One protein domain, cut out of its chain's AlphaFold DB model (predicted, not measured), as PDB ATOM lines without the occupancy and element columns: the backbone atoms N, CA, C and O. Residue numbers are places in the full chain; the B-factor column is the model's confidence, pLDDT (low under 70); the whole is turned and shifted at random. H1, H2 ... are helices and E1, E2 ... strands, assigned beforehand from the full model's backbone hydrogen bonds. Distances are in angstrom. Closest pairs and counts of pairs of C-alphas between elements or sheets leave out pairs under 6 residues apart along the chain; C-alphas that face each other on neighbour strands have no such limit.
ATOM      1  N   VAL A 274     -51.528  23.748 -34.175       55.72
ATOM      2  CA  VAL A 274     -50.664  24.923 -33.990       55.72
ATOM      3  C   VAL A 274     -51.027  26.018 -34.994       55.72
ATOM      4  O   VAL A 274     -51.170  25.750 -36.185       55.72
ATOM      5  N   GLU A 275     -51.143  27.252 -34.510       68.25
ATOM      6  CA  GLU A 275     -51.272  28.451 -35.340       68.25
ATOM      7  C   GLU A 275     -49.911  28.782 -35.983       68.25
ATOM      8  O   GLU A 275     -48.897  28.839 -35.282       68.25
ATOM      9  N   ASP A 276     -49.869  28.960 -37.310       84.94
ATOM     10  CA  ASP A 276     -48.619  29.180 -38.054       84.94
ATOM     11  C   ASP A 276     -47.853  30.417 -37.543       84.94
ATOM     12  O   ASP A 276     -48.425  31.482 -37.283       84.94
ATOM     13  N   VAL A 277     -46.527  30.303 -37.421       87.81
ATOM     14  CA  VAL A 277     -45.687  31.376 -36.867       87.81
ATOM     15  C   VAL A 277     -45.367  32.396 -37.957       87.81
ATOM     16  O   VAL A 277     -44.538  32.144 -38.829       87.81
ATOM     17  N   VAL A 278     -45.997  33.570 -37.886       91.38
ATOM     18  CA  VAL A 278     -45.755  34.689 -38.813       91.38
ATOM     19  C   VAL A 278     -44.653  35.611 -38.281       91.38
ATOM     20  O   VAL A 278     -44.775  36.170 -37.185       91.38
ATOM     21  N   TYR A 279     -43.583  35.803 -39.059       92.62
ATOM     22  CA  TYR A 279     -42.429  36.620 -38.679       92.62
ATOM     23  C   TYR A 279     -41.853  37.478 -39.834       92.62
ATOM     24  O   TYR A 279     -41.545  36.942 -40.902       92.62
ATOM     25  N   PRO A 280     -41.585  38.781 -39.615       90.69
ATOM     26  CA  PRO A 280     -41.937  39.571 -38.432       90.69
ATOM     27  C   PRO A 280     -43.444  39.859 -38.388       90.69
ATOM     28  O   PRO A 280     -44.125  39.840 -39.409       90.69
ATOM     29  N   LYS A 281     -44.002  40.094 -37.196       84.88
ATOM     30  CA  LYS A 281     -45.455  40.239 -37.047       84.88
ATOM     31  C   LYS A 281     -45.924  41.641 -37.443       84.88
ATOM     32  O   LYS A 281     -45.715  42.584 -36.686       84.88
ATOM     33  N   GLY A 282     -46.638  41.733 -38.562       82.69
ATOM     34  CA  GLY A 282     -47.253  42.973 -39.059       82.69
ATOM     35  C   GLY A 282     -46.569  43.584 -40.286       82.69
ATOM     36  O   GLY A 282     -47.139  44.491 -40.883       82.69
ATOM     37  N   ASP A 283     -45.407  43.066 -40.690       85.69
ATOM     38  CA  ASP A 283     -44.715  43.482 -41.914       85.69
ATOM     39  C   ASP A 283     -45.446  42.939 -43.160       85.69
ATOM     40  O   ASP A 283     -45.921  41.800 -43.154       85.69
ATOM     41  N   SER A 284     -45.503  43.708 -44.258       82.81
ATOM     42  CA  SER A 284     -46.137  43.247 -45.512       82.81
ATOM     43  C   SER A 284     -45.365  42.120 -46.210       82.81
ATOM     44  O   SER A 284     -45.948  41.369 -46.989       82.81
ATOM     45  N   ASP A 285     -44.074  41.958 -45.897       85.69
ATOM     46  CA  ASP A 285     -43.198  40.908 -46.425       85.69
ATOM     47  C   ASP A 285     -42.980  39.743 -45.428       85.69
ATOM     48  O   ASP A 285     -42.000  39.003 -45.541       85.69
ATOM     49  N   ALA A 286     -43.839  39.589 -44.413       91.81
ATOM     50  CA  ALA A 286     -43.705  38.563 -43.375       91.81
ATOM     51  C   ALA A 286     -43.730  37.116 -43.917       91.81
ATOM     52  O   ALA A 286     -44.478  36.779 -44.832       91.81
ATOM     53  N   VAL A 287     -42.932  36.237 -43.302       93.94
ATOM     54  CA  VAL A 287     -42.877  34.798 -43.602       93.94
ATOM     55  C   VAL A 287     -43.766  34.044 -42.618       93.94
ATOM     56  O   VAL A 287     -43.628  34.225 -41.412       93.94
ATOM     57  N   SER A 288     -44.656  33.189 -43.126       94.44
ATOM     58  CA  SER A 288     -45.457  32.260 -42.319       94.44
ATOM     59  C   SER A 288     -44.785  30.891 -42.284       94.44
ATOM     60  O   SER A 288     -44.463  30.348 -43.339       94.44
ATOM     61  N   ILE A 289     -44.576  30.341 -41.089       94.56
ATOM     62  CA  ILE A 289     -43.899  29.059 -40.861       94.56
ATOM     63  C   ILE A 289     -44.930  28.065 -40.324       94.56
ATOM     64  O   ILE A 289     -45.413  28.233 -39.201       94.56
ATOM     65  N   CYS A 290     -45.258  27.028 -41.098       91.75
ATOM     66  CA  CYS A 290     -46.164  25.974 -40.645       91.75
ATOM     67  C   CYS A 290     -45.398  24.804 -40.014       91.75
ATOM     68  O   CYS A 290     -44.176  24.676 -40.153       91.75
ATOM     69  N   LYS A 291     -46.117  23.889 -39.351       89.12
ATOM     70  CA  LYS A 291     -45.523  22.685 -38.735       89.12
ATOM     71  C   LYS A 291     -44.609  21.908 -39.701       89.12
ATOM     72  O   LYS A 291     -43.553  21.441 -39.291       89.12
ATOM     73  N   ARG A 292     -44.966  21.817 -40.989       92.50
ATOM     74  CA  ARG A 292     -44.162  21.095 -41.995       92.50
ATOM     75  C   ARG A 292     -42.803  21.754 -42.243       92.50
ATOM     76  O   ARG A 292     -41.832  21.038 -42.445       92.50
ATOM     77  N   ASP A 293     -42.722  23.084 -42.207       94.62
ATOM     78  CA  ASP A 293     -41.452  23.814 -42.328       94.62
ATOM     79  C   ASP A 293     -40.576  23.582 -41.085       94.62
ATOM     80  O   ASP A 293     -39.370  23.375 -41.193       94.62
ATOM     81  N   PHE A 294     -41.191  23.541 -39.897       91.31
ATOM     82  CA  PHE A 294     -40.507  23.204 -38.643       91.31
ATOM     83  C   PHE A 294     -39.978  21.758 -38.633       91.31
ATOM     84  O   PHE A 294     -38.859  21.509 -38.180       91.31
ATOM     85  N   ASP A 295     -40.743  20.802 -39.166       90.19
ATOM     86  CA  ASP A 295     -40.330  19.398 -39.273       90.19
ATOM     87  C   ASP A 295     -39.108  19.223 -40.208       90.19
ATOM     88  O   ASP A 295     -38.288  18.329 -39.993       90.19
ATOM     89  N   LEU A 296     -38.889  20.131 -41.174       93.75
ATOM     90  CA  LEU A 296     -37.677  20.164 -42.012       93.75
ATOM     91  C   LEU A 296     -36.406  20.632 -41.278       93.75
ATOM     92  O   LEU A 296     -35.321  20.574 -41.862       93.75
ATOM     93  N   LEU A 297     -36.489  21.033 -40.006       93.31
ATOM     94  CA  LEU A 297     -35.318  21.310 -39.161       93.31
ATOM     95  C   LEU A 297     -34.790  20.085 -38.398       93.31
ATOM     96  O   LEU A 297     -33.793  20.212 -37.689       93.31
ATOM     97  N   GLN A 298     -35.396  18.902 -38.531       89.38
ATOM     98  CA  GLN A 298     -34.836  17.671 -37.954       89.38
ATOM     99  C   GLN A 298     -33.441  17.334 -38.536       89.38
ATOM    100  O   GLN A 298     -33.005  17.952 -39.510       89.38
ATOM    101  N   PRO A 299     -32.670  16.401 -37.949       88.81
ATOM    102  CA  PRO A 299     -31.446  15.905 -38.579       88.81
ATOM    103  C   PRO A 299     -31.709  15.331 -39.982       88.81
ATOM    104  O   PRO A 299     -32.791  14.825 -40.257       88.81
ATOM    105  N   GLU A 300     -30.703  15.402 -40.858       87.88
ATOM    106  CA  GLU A 300     -30.672  14.762 -42.192       87.88
ATOM    107  C   GLU A 300     -31.734  15.226 -43.225       87.88
ATOM    108  O   GLU A 300     -31.668  14.831 -44.387       87.88
ATOM    109  N   THR A 301     -32.650  16.136 -42.877       93.62
ATOM    110  CA  THR A 301     -33.625  16.734 -43.810       93.62
ATOM    111  C   THR A 301     -33.057  17.922 -44.599       93.62
ATOM    112  O   THR A 301     -32.294  18.737 -44.069       93.62
ATOM    113  N   PHE A 302     -33.486  18.103 -45.851       93.94
ATOM    114  CA  PHE A 302     -33.245  19.353 -46.584       93.94
ATOM    115  C   PHE A 302     -34.044  20.511 -45.967       93.94
ATOM    116  O   PHE A 302     -35.222  20.360 -45.658       93.94
ATOM    117  N   ILE A 303     -33.404  21.672 -45.813       95.06
ATOM    118  CA  ILE A 303     -34.050  22.912 -45.358       95.06
ATOM    119  C   ILE A 303     -34.679  23.605 -46.576       95.06
ATOM    120  O   ILE A 303     -34.076  23.621 -47.651       95.06
ATOM    121  N   ASN A 304     -35.876  24.174 -46.419       95.50
ATOM    122  CA  ASN A 304     -36.594  24.867 -47.488       95.50
ATOM    123  C   ASN A 304     -36.462  26.400 -47.433       95.50
ATOM    124  O   ASN A 304     -35.906  26.983 -46.503       95.50
ATOM    125  N   ASP A 305     -37.016  27.032 -48.464       95.94
ATOM    126  CA  ASP A 305     -37.158  28.473 -48.656       95.94
ATOM    127  C   ASP A 305     -37.767  29.184 -47.438       95.94
ATOM    128  O   ASP A 305     -37.158  30.130 -46.939       95.94
ATOM    129  N   THR A 306     -38.879  28.683 -46.881       96.69
ATOM    130  CA  THR A 306     -39.535  29.261 -45.691       96.69
ATOM    131  C   THR A 306     -38.566  29.460 -44.522       96.69
ATOM    132  O   THR A 306     -38.507  30.538 -43.929       96.69
ATOM    133  N   ILE A 307     -37.781  28.432 -44.186       97.19
ATOM    134  CA  ILE A 307     -36.858  28.463 -43.044       97.19
ATOM    135  C   ILE A 307     -35.629  29.340 -43.323       97.19
ATOM    136  O   ILE A 307     -35.173  30.049 -42.421       97.19
ATOM    137  N   ILE A 308     -35.113  29.336 -44.557       96.94
ATOM    138  CA  ILE A 308     -34.011  30.219 -44.970       96.94
ATOM    139  C   ILE A 308     -34.441  31.689 -44.884       96.94
ATOM    140  O   ILE A 308     -33.768  32.488 -44.229       96.94
ATOM    141  N   ASP A 309     -35.587  32.042 -45.466       96.94
ATOM    142  CA  ASP A 309     -36.065  33.425 -45.520       96.94
ATOM    143  C   ASP A 309     -36.530  33.938 -44.145       96.94
ATOM    144  O   ASP A 309     -36.265  35.095 -43.799       96.94
ATOM    145  N   PHE A 310     -37.110  33.073 -43.300       96.75
ATOM    146  CA  PHE A 310     -37.315  33.360 -41.875       96.75
ATOM    147  C   PHE A 310     -35.997  33.713 -41.174       96.75
ATOM    148  O   PHE A 310     -35.907  34.751 -40.511       96.75
ATOM    149  N   TYR A 311     -34.969  32.871 -41.303       96.44
ATOM    150  CA  TYR A 311     -33.729  33.062 -40.552       96.44
ATOM    151  C   TYR A 311     -32.934  34.282 -41.050       96.44
ATOM    152  O   TYR A 311     -32.359  35.012 -40.241       96.44
ATOM    153  N   ILE A 312     -32.989  34.591 -42.351       95.25
ATOM    154  CA  ILE A 312     -32.468  35.846 -42.917       95.25
ATOM    155  C   ILE A 312     -33.188  37.058 -42.312       95.25
ATOM    156  O   ILE A 312     -32.531  38.006 -41.879       95.25
ATOM    157  N   LYS A 313     -34.524  37.029 -42.215       94.50
ATOM    158  CA  LYS A 313     -35.311  38.092 -41.562       94.50
ATOM    159  C   LYS A 313     -34.984  38.235 -40.080       94.50
ATOM    160  O   LYS A 313     -34.857  39.359 -39.597       94.50
ATOM    161  N   TYR A 314     -34.802  37.121 -39.374       94.19
ATOM    162  CA  TYR A 314     -34.379  37.118 -37.976       94.19
ATOM    163  C   TYR A 314     -33.012  37.801 -37.813       94.19
ATOM    164  O   TYR A 314     -32.892  38.738 -37.026       94.19
ATOM    165  N   LEU A 315     -32.009  37.421 -38.614       92.44
ATOM    166  CA  LEU A 315     -30.680  38.044 -38.594       92.44
ATOM    167  C   LEU A 315     -30.726  39.537 -38.965       92.44
ATOM    168  O   LEU A 315     -30.180  40.359 -38.232       92.44
ATOM    169  N   LYS A 316     -31.437  39.908 -40.041       91.38
ATOM    170  CA  LYS A 316     -31.660  41.304 -40.479       91.38
ATOM    171  C   LYS A 316     -32.259  42.174 -39.368       91.38
ATOM    172  O   LYS A 316     -31.961  43.367 -39.285       91.38
ATOM    173  N   ASN A 317     -33.089  41.596 -38.501       90.75
ATOM    174  CA  ASN A 317     -33.699  42.319 -37.390       90.75
ATOM    175  C   ASN A 317     -32.759  42.554 -36.201       90.75
ATOM    176  O   ASN A 317     -32.963  43.551 -35.511       90.75
ATOM    177  N   GLN A 318     -31.716  41.735 -36.029       89.62
ATOM    178  CA  GLN A 318     -30.678  41.915 -35.001       89.62
ATOM    179  C   GLN A 318     -29.585  42.936 -35.388       89.62
ATOM    180  O   GLN A 318     -28.767  43.301 -34.547       89.62
ATOM    181  N   ILE A 319     -29.549  43.408 -36.641       89.50
ATOM    182  CA  ILE A 319     -28.634  44.479 -37.083       89.50
ATOM    183  C   ILE A 319     -29.078  45.820 -36.455       89.50
ATOM    184  O   ILE A 319     -30.281  46.099 -36.466       89.50
ATOM    185  N   PRO A 467     -16.755  27.155 -34.903       79.75
ATOM    186  CA  PRO A 467     -16.656  25.827 -34.308       79.75
ATOM    187  C   PRO A 467     -17.658  24.862 -34.954       79.75
ATOM    188  O   PRO A 467     -18.833  25.198 -35.105       79.75
ATOM    189  N   SER A 468     -17.243  23.633 -35.266       77.31
ATOM    190  CA  SER A 468     -18.127  22.615 -35.863       77.31
ATOM    191  C   SER A 468     -19.381  22.330 -35.017       77.31
ATOM    192  O   SER A 468     -20.454  22.053 -35.555       77.31
ATOM    193  N   ALA A 469     -19.275  22.492 -33.694       75.62
ATOM    194  CA  ALA A 469     -20.395  22.447 -32.755       75.62
ATOM    195  C   ALA A 469     -21.426  23.582 -32.953       75.62
ATOM    196  O   ALA A 469     -22.608  23.388 -32.687       75.62
ATOM    197  N   GLU A 470     -21.018  24.761 -33.435       80.00
ATOM    198  CA  GLU A 470     -21.951  25.852 -33.753       80.00
ATOM    199  C   GLU A 470     -22.834  25.472 -34.949       80.00
ATOM    200  O   GLU A 470     -24.038  25.731 -34.927       80.00
ATOM    201  N   ALA A 471     -22.249  24.820 -35.962       81.19
ATOM    202  CA  ALA A 471     -22.955  24.334 -37.144       81.19
ATOM    203  C   ALA A 471     -23.920  23.185 -36.813       81.19
ATOM    204  O   ALA A 471     -25.094  23.251 -37.182       81.19
ATOM    205  N   SER A 472     -23.466  22.170 -36.065       79.12
ATOM    206  CA  SER A 472     -24.315  21.027 -35.695       79.12
ATOM    207  C   SER A 472     -25.513  21.426 -34.824       79.12
ATOM    208  O   SER A 472     -26.575  20.815 -34.927       79.12
ATOM    209  N   LEU A 473     -25.387  22.493 -34.027       86.50
ATOM    210  CA  LEU A 473     -26.467  23.030 -33.197       86.50
ATOM    211  C   LEU A 473     -27.397  24.026 -33.915       86.50
ATOM    212  O   LEU A 473     -28.437  24.367 -33.345       86.50
ATOM    213  N   LYS A 474     -27.100  24.496 -35.144       90.19
ATOM    214  CA  LYS A 474     -27.942  25.511 -35.822       90.19
ATOM    215  C   LYS A 474     -29.398  25.086 -35.967       90.19
ATOM    216  O   LYS A 474     -30.276  25.899 -35.699       90.19
ATOM    217  N   ARG A 475     -29.661  23.829 -36.334       92.69
ATOM    218  CA  ARG A 475     -31.027  23.295 -36.470       92.69
ATOM    219  C   ARG A 475     -31.820  23.435 -35.168       92.69
ATOM    220  O   ARG A 475     -32.857  24.092 -35.156       92.69
ATOM    221  N   THR A 476     -31.260  22.944 -34.064       87.56
ATOM    222  CA  THR A 476     -31.840  23.039 -32.716       87.56
ATOM    223  C   THR A 476     -32.047  24.487 -32.262       87.56
ATOM    224  O   THR A 476     -33.049  24.799 -31.620       87.56
ATOM    225  N   LEU A 477     -31.125  25.395 -32.607       90.06
ATOM    226  CA  LEU A 477     -31.256  26.824 -32.304       90.06
ATOM    227  C   LEU A 477     -32.400  27.476 -33.095       90.06
ATOM    228  O   LEU A 477     -33.183  28.218 -32.509       90.06
ATOM    229  N   ILE A 478     -32.546  27.176 -34.389       92.94
ATOM    230  CA  ILE A 478     -33.640  27.707 -35.221       92.94
ATOM    231  C   ILE A 478     -34.993  27.147 -34.752       92.94
ATOM    232  O   ILE A 478     -35.938  27.918 -34.592       92.94
ATOM    233  N   GLN A 479     -35.077  25.849 -34.433       90.06
ATOM    234  CA  GLN A 479     -36.275  25.242 -33.830       90.06
ATOM    235  C   GLN A 479     -36.665  25.956 -32.534       90.06
ATOM    236  O   GLN A 479     -37.815  26.357 -32.366       90.06
ATOM    237  N   ARG A 480     -35.698  26.176 -31.634       88.25
ATOM    238  CA  ARG A 480     -35.934  26.899 -30.382       88.25
ATOM    239  C   ARG A 480     -36.452  28.321 -30.625       88.25
ATOM    240  O   ARG A 480     -37.397  28.718 -29.955       88.25
ATOM    241  N   LEU A 481     -35.883  29.060 -31.579       91.38
ATOM    242  CA  LEU A 481     -36.336  30.417 -31.916       91.38
ATOM    243  C   LEU A 481     -37.787  30.439 -32.425       91.38
ATOM    244  O   LEU A 481     -38.554  31.312 -32.026       91.38
ATOM    245  N   ILE A 482     -38.187  29.472 -33.258       90.88
ATOM    246  CA  ILE A 482     -39.572  29.369 -33.753       90.88
ATOM    247  C   ILE A 482     -40.535  29.041 -32.598       90.88
ATOM    248  O   ILE A 482     -41.576  29.685 -32.470       90.88
ATOM    249  N   SER A 483     -40.164  28.117 -31.703       86.19
ATOM    250  CA  SER A 483     -40.958  27.802 -30.507       86.19
ATOM    251  C   SER A 483     -41.068  28.984 -29.536       86.19
ATOM    252  O   SER A 483     -42.152  29.258 -29.029       86.19
ATOM    253  N   GLU A 484     -39.988  29.738 -29.308       86.81
ATOM    254  CA  GLU A 484     -40.024  30.948 -28.472       86.81
ATOM    255  C   GLU A 484     -40.908  32.045 -29.097       86.81
ATOM    256  O   GLU A 484     -41.617  32.750 -28.376       86.81
ATOM    257  N   LEU A 485     -40.941  32.178 -30.428       86.12
ATOM    258  CA  LEU A 485     -41.878  33.079 -31.112       86.12
ATOM    259  C   LEU A 485     -43.340  32.633 -30.940       86.12
ATOM    260  O   LEU A 485     -44.193  33.479 -30.655       86.12
ATOM    261  N   LEU A 486     -43.622  31.330 -31.048       80.25
ATOM    262  CA  LEU A 486     -44.948  30.739 -30.820       80.25
ATOM    263  C   LEU A 486     -45.424  30.928 -29.366       80.25
ATOM    264  O   LEU A 486     -46.561  31.334 -29.125       80.25
ATOM    265  N   GLU A 487     -44.550  30.715 -28.382       75.25
ATOM    266  CA  GLU A 487     -44.868  30.974 -26.972       75.25
ATOM    267  C   GLU A 487     -45.139  32.455 -26.693       75.25
ATOM    268  O   GLU A 487     -46.035  32.790 -25.919       75.25
ATOM    269  N   ASN A 488     -44.405  33.372 -27.326       69.69
ATOM    270  CA  ASN A 488     -44.686  34.800 -27.185       69.69
ATOM    271  C   ASN A 488     -46.025  35.194 -27.839       69.69
ATOM    272  O   ASN A 488     -46.698  36.098 -27.342       69.69
ATOM    273  N   HIS A 489     -46.465  34.483 -28.884       60.50
ATOM    274  CA  HIS A 489     -47.813  34.630 -29.444       60.50
ATOM    275  C   HIS A 489     -48.895  34.169 -28.460       60.50
ATOM    276  O   HIS A 489     -49.806  34.942 -28.155       60.50
ATOM    277  N   SER A 490     -48.775  32.960 -27.904       57.31
ATOM    278  CA  SER A 490     -49.769  32.437 -26.958       57.31
ATOM    279  C   SER A 490     -49.819  33.248 -25.658       57.31
ATOM    280  O   SER A 490     -50.908  33.531 -25.161       57.31
ATOM    281  N   ARG A 491     -48.677  33.735 -25.151       52.97
ATOM    282  CA  ARG A 491     -48.613  34.658 -23.998       52.97
ATOM    283  C   ARG A 491     -49.239  36.024 -24.298       52.97
ATOM    284  O   ARG A 491     -49.900  36.576 -23.424       52.97
ATOM    285  N   ALA A 492     -49.088  36.560 -25.513       49.34
ATOM    286  CA  ALA A 492     -49.747  37.807 -25.909       49.34
ATOM    287  C   ALA A 492     -51.278  37.649 -25.976       49.34
ATOM    288  O   ALA A 492     -52.003  38.507 -25.474       49.34
ATOM    289  N   ILE A 493     -51.773  36.530 -26.517       49.34
ATOM    290  CA  ILE A 493     -53.208  36.192 -26.545       49.34
ATOM    291  C   ILE A 493     -53.740  35.935 -25.122       49.34
ATOM    292  O   ILE A 493     -54.828  36.387 -24.769       49.34
ATOM    293  N   SER A 494     -52.946  35.280 -24.271       36.56
ATOM    294  CA  SER A 494     -53.271  34.981 -22.868       36.56
ATOM    295  C   SER A 494     -53.037  36.161 -21.904       36.56
ATOM    296  O   SER A 494     -53.259  36.031 -20.702       36.56
ATOM    297  N   SER A 495     -52.639  37.344 -22.393       37.03
ATOM    298  CA  SER A 495     -52.229  38.497 -21.562       37.03
ATOM    299  C   SER A 495     -53.338  39.145 -20.711       37.03
ATOM    300  O   SER A 495     -53.089  40.112 -19.993       37.03
TER     301      SER A 495
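This is residues 274 to 319 and 467 to 495 of the 775 residues of the protein "ULP_PROTEASE domain-containing protein" of Hevea brasiliensis (UniProt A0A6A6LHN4). A small two-stranded hairpin, E1 and E2, lies by two helices, with H2 nearer E2 and H4 nearer E1, while H2 runs crosswise to H4 without clearly touching it. The long helix H4 makes most of the longest axis, the short H3 lies beyond its first residues, and the short H1 follows the hairpin. The printed part has 75 residues, with two named strands and four named helices in the order E1, E2, H1, H2, H3, H4; the sheet has the order E1 - E2 and is antiparallel, and the class is mostly helix. The whole is compact, with a radius of gyration of the C-alphas of 12.8 A, and its outline is only just elongated, spanning 39 by 26 by 21 A.

The sheet pairs E1, residues 277 to 279, with E2, residues 287 to 289, as an antiparallel hairpin at 158 degrees between their directions. N 277 and O 289 are within hydrogen-bond range at 2.9 A, as are N 279 and O 287 at 2.8 A. The closest C-alphas of E2 and H2, residues 305 to 318, are those of Val 287 and Phe 310, 6.0 A apart. The closest C-alphas of E1 and H4, residues 474 to 493, are those of Val 277 and Leu 486, 6.1 A apart. H2 and H4 are close but not clearly touching, about perpendicular at 75 degrees, with their closest C-alphas, Tyr 311 and Ile 478, 7.6 A apart. H1, residues 291 to 295, only just touches H2, through residues 306 to 307 of H2 alone, with 3 pairs of C-alphas within 8 A; the closest are those of Asp 293 and Ile 307, 6.6 A apart. H1 and H4 are close but not clearly touching, the closest C-alphas being those of Phe 294 and Gln 479, 6.7 A apart. H3, residues 468 to 472, and H4 meet only through their link, and H3 is apart from H2. In H1, H2, H3 and H4 every O i to N i+4 pair is within hydrogen-bond range.

E1 begins at C-alpha 277, (-45.687, 31.376, -36.867), and E2 ends at C-alpha 289, (-43.899, 29.059, -40.861). H1 and H3 have five residues each. H2 measures 20.2 A from first to last C-alpha. H4 measures 29.0 A, from C-alpha 474 at (-27.942, 25.511, -35.822) to C-alpha 493 at (-53.208, 36.192, -26.545).

The two C-alphas farthest apart are those of Ser 468 and Ser 495, 40.2 A. Residues 320 to 466 are not printed, and C-alphas 319 and 467 are 22.3 A apart across the cut. Of the links that are printed whole, E2 to H1 and H3 to H4 are tight, and E1 to E2 and H1 to H2 are short. The mean pLDDT of the printed part is 84.9; residues 274 to 275 and 488 to 495 of the model are under 70.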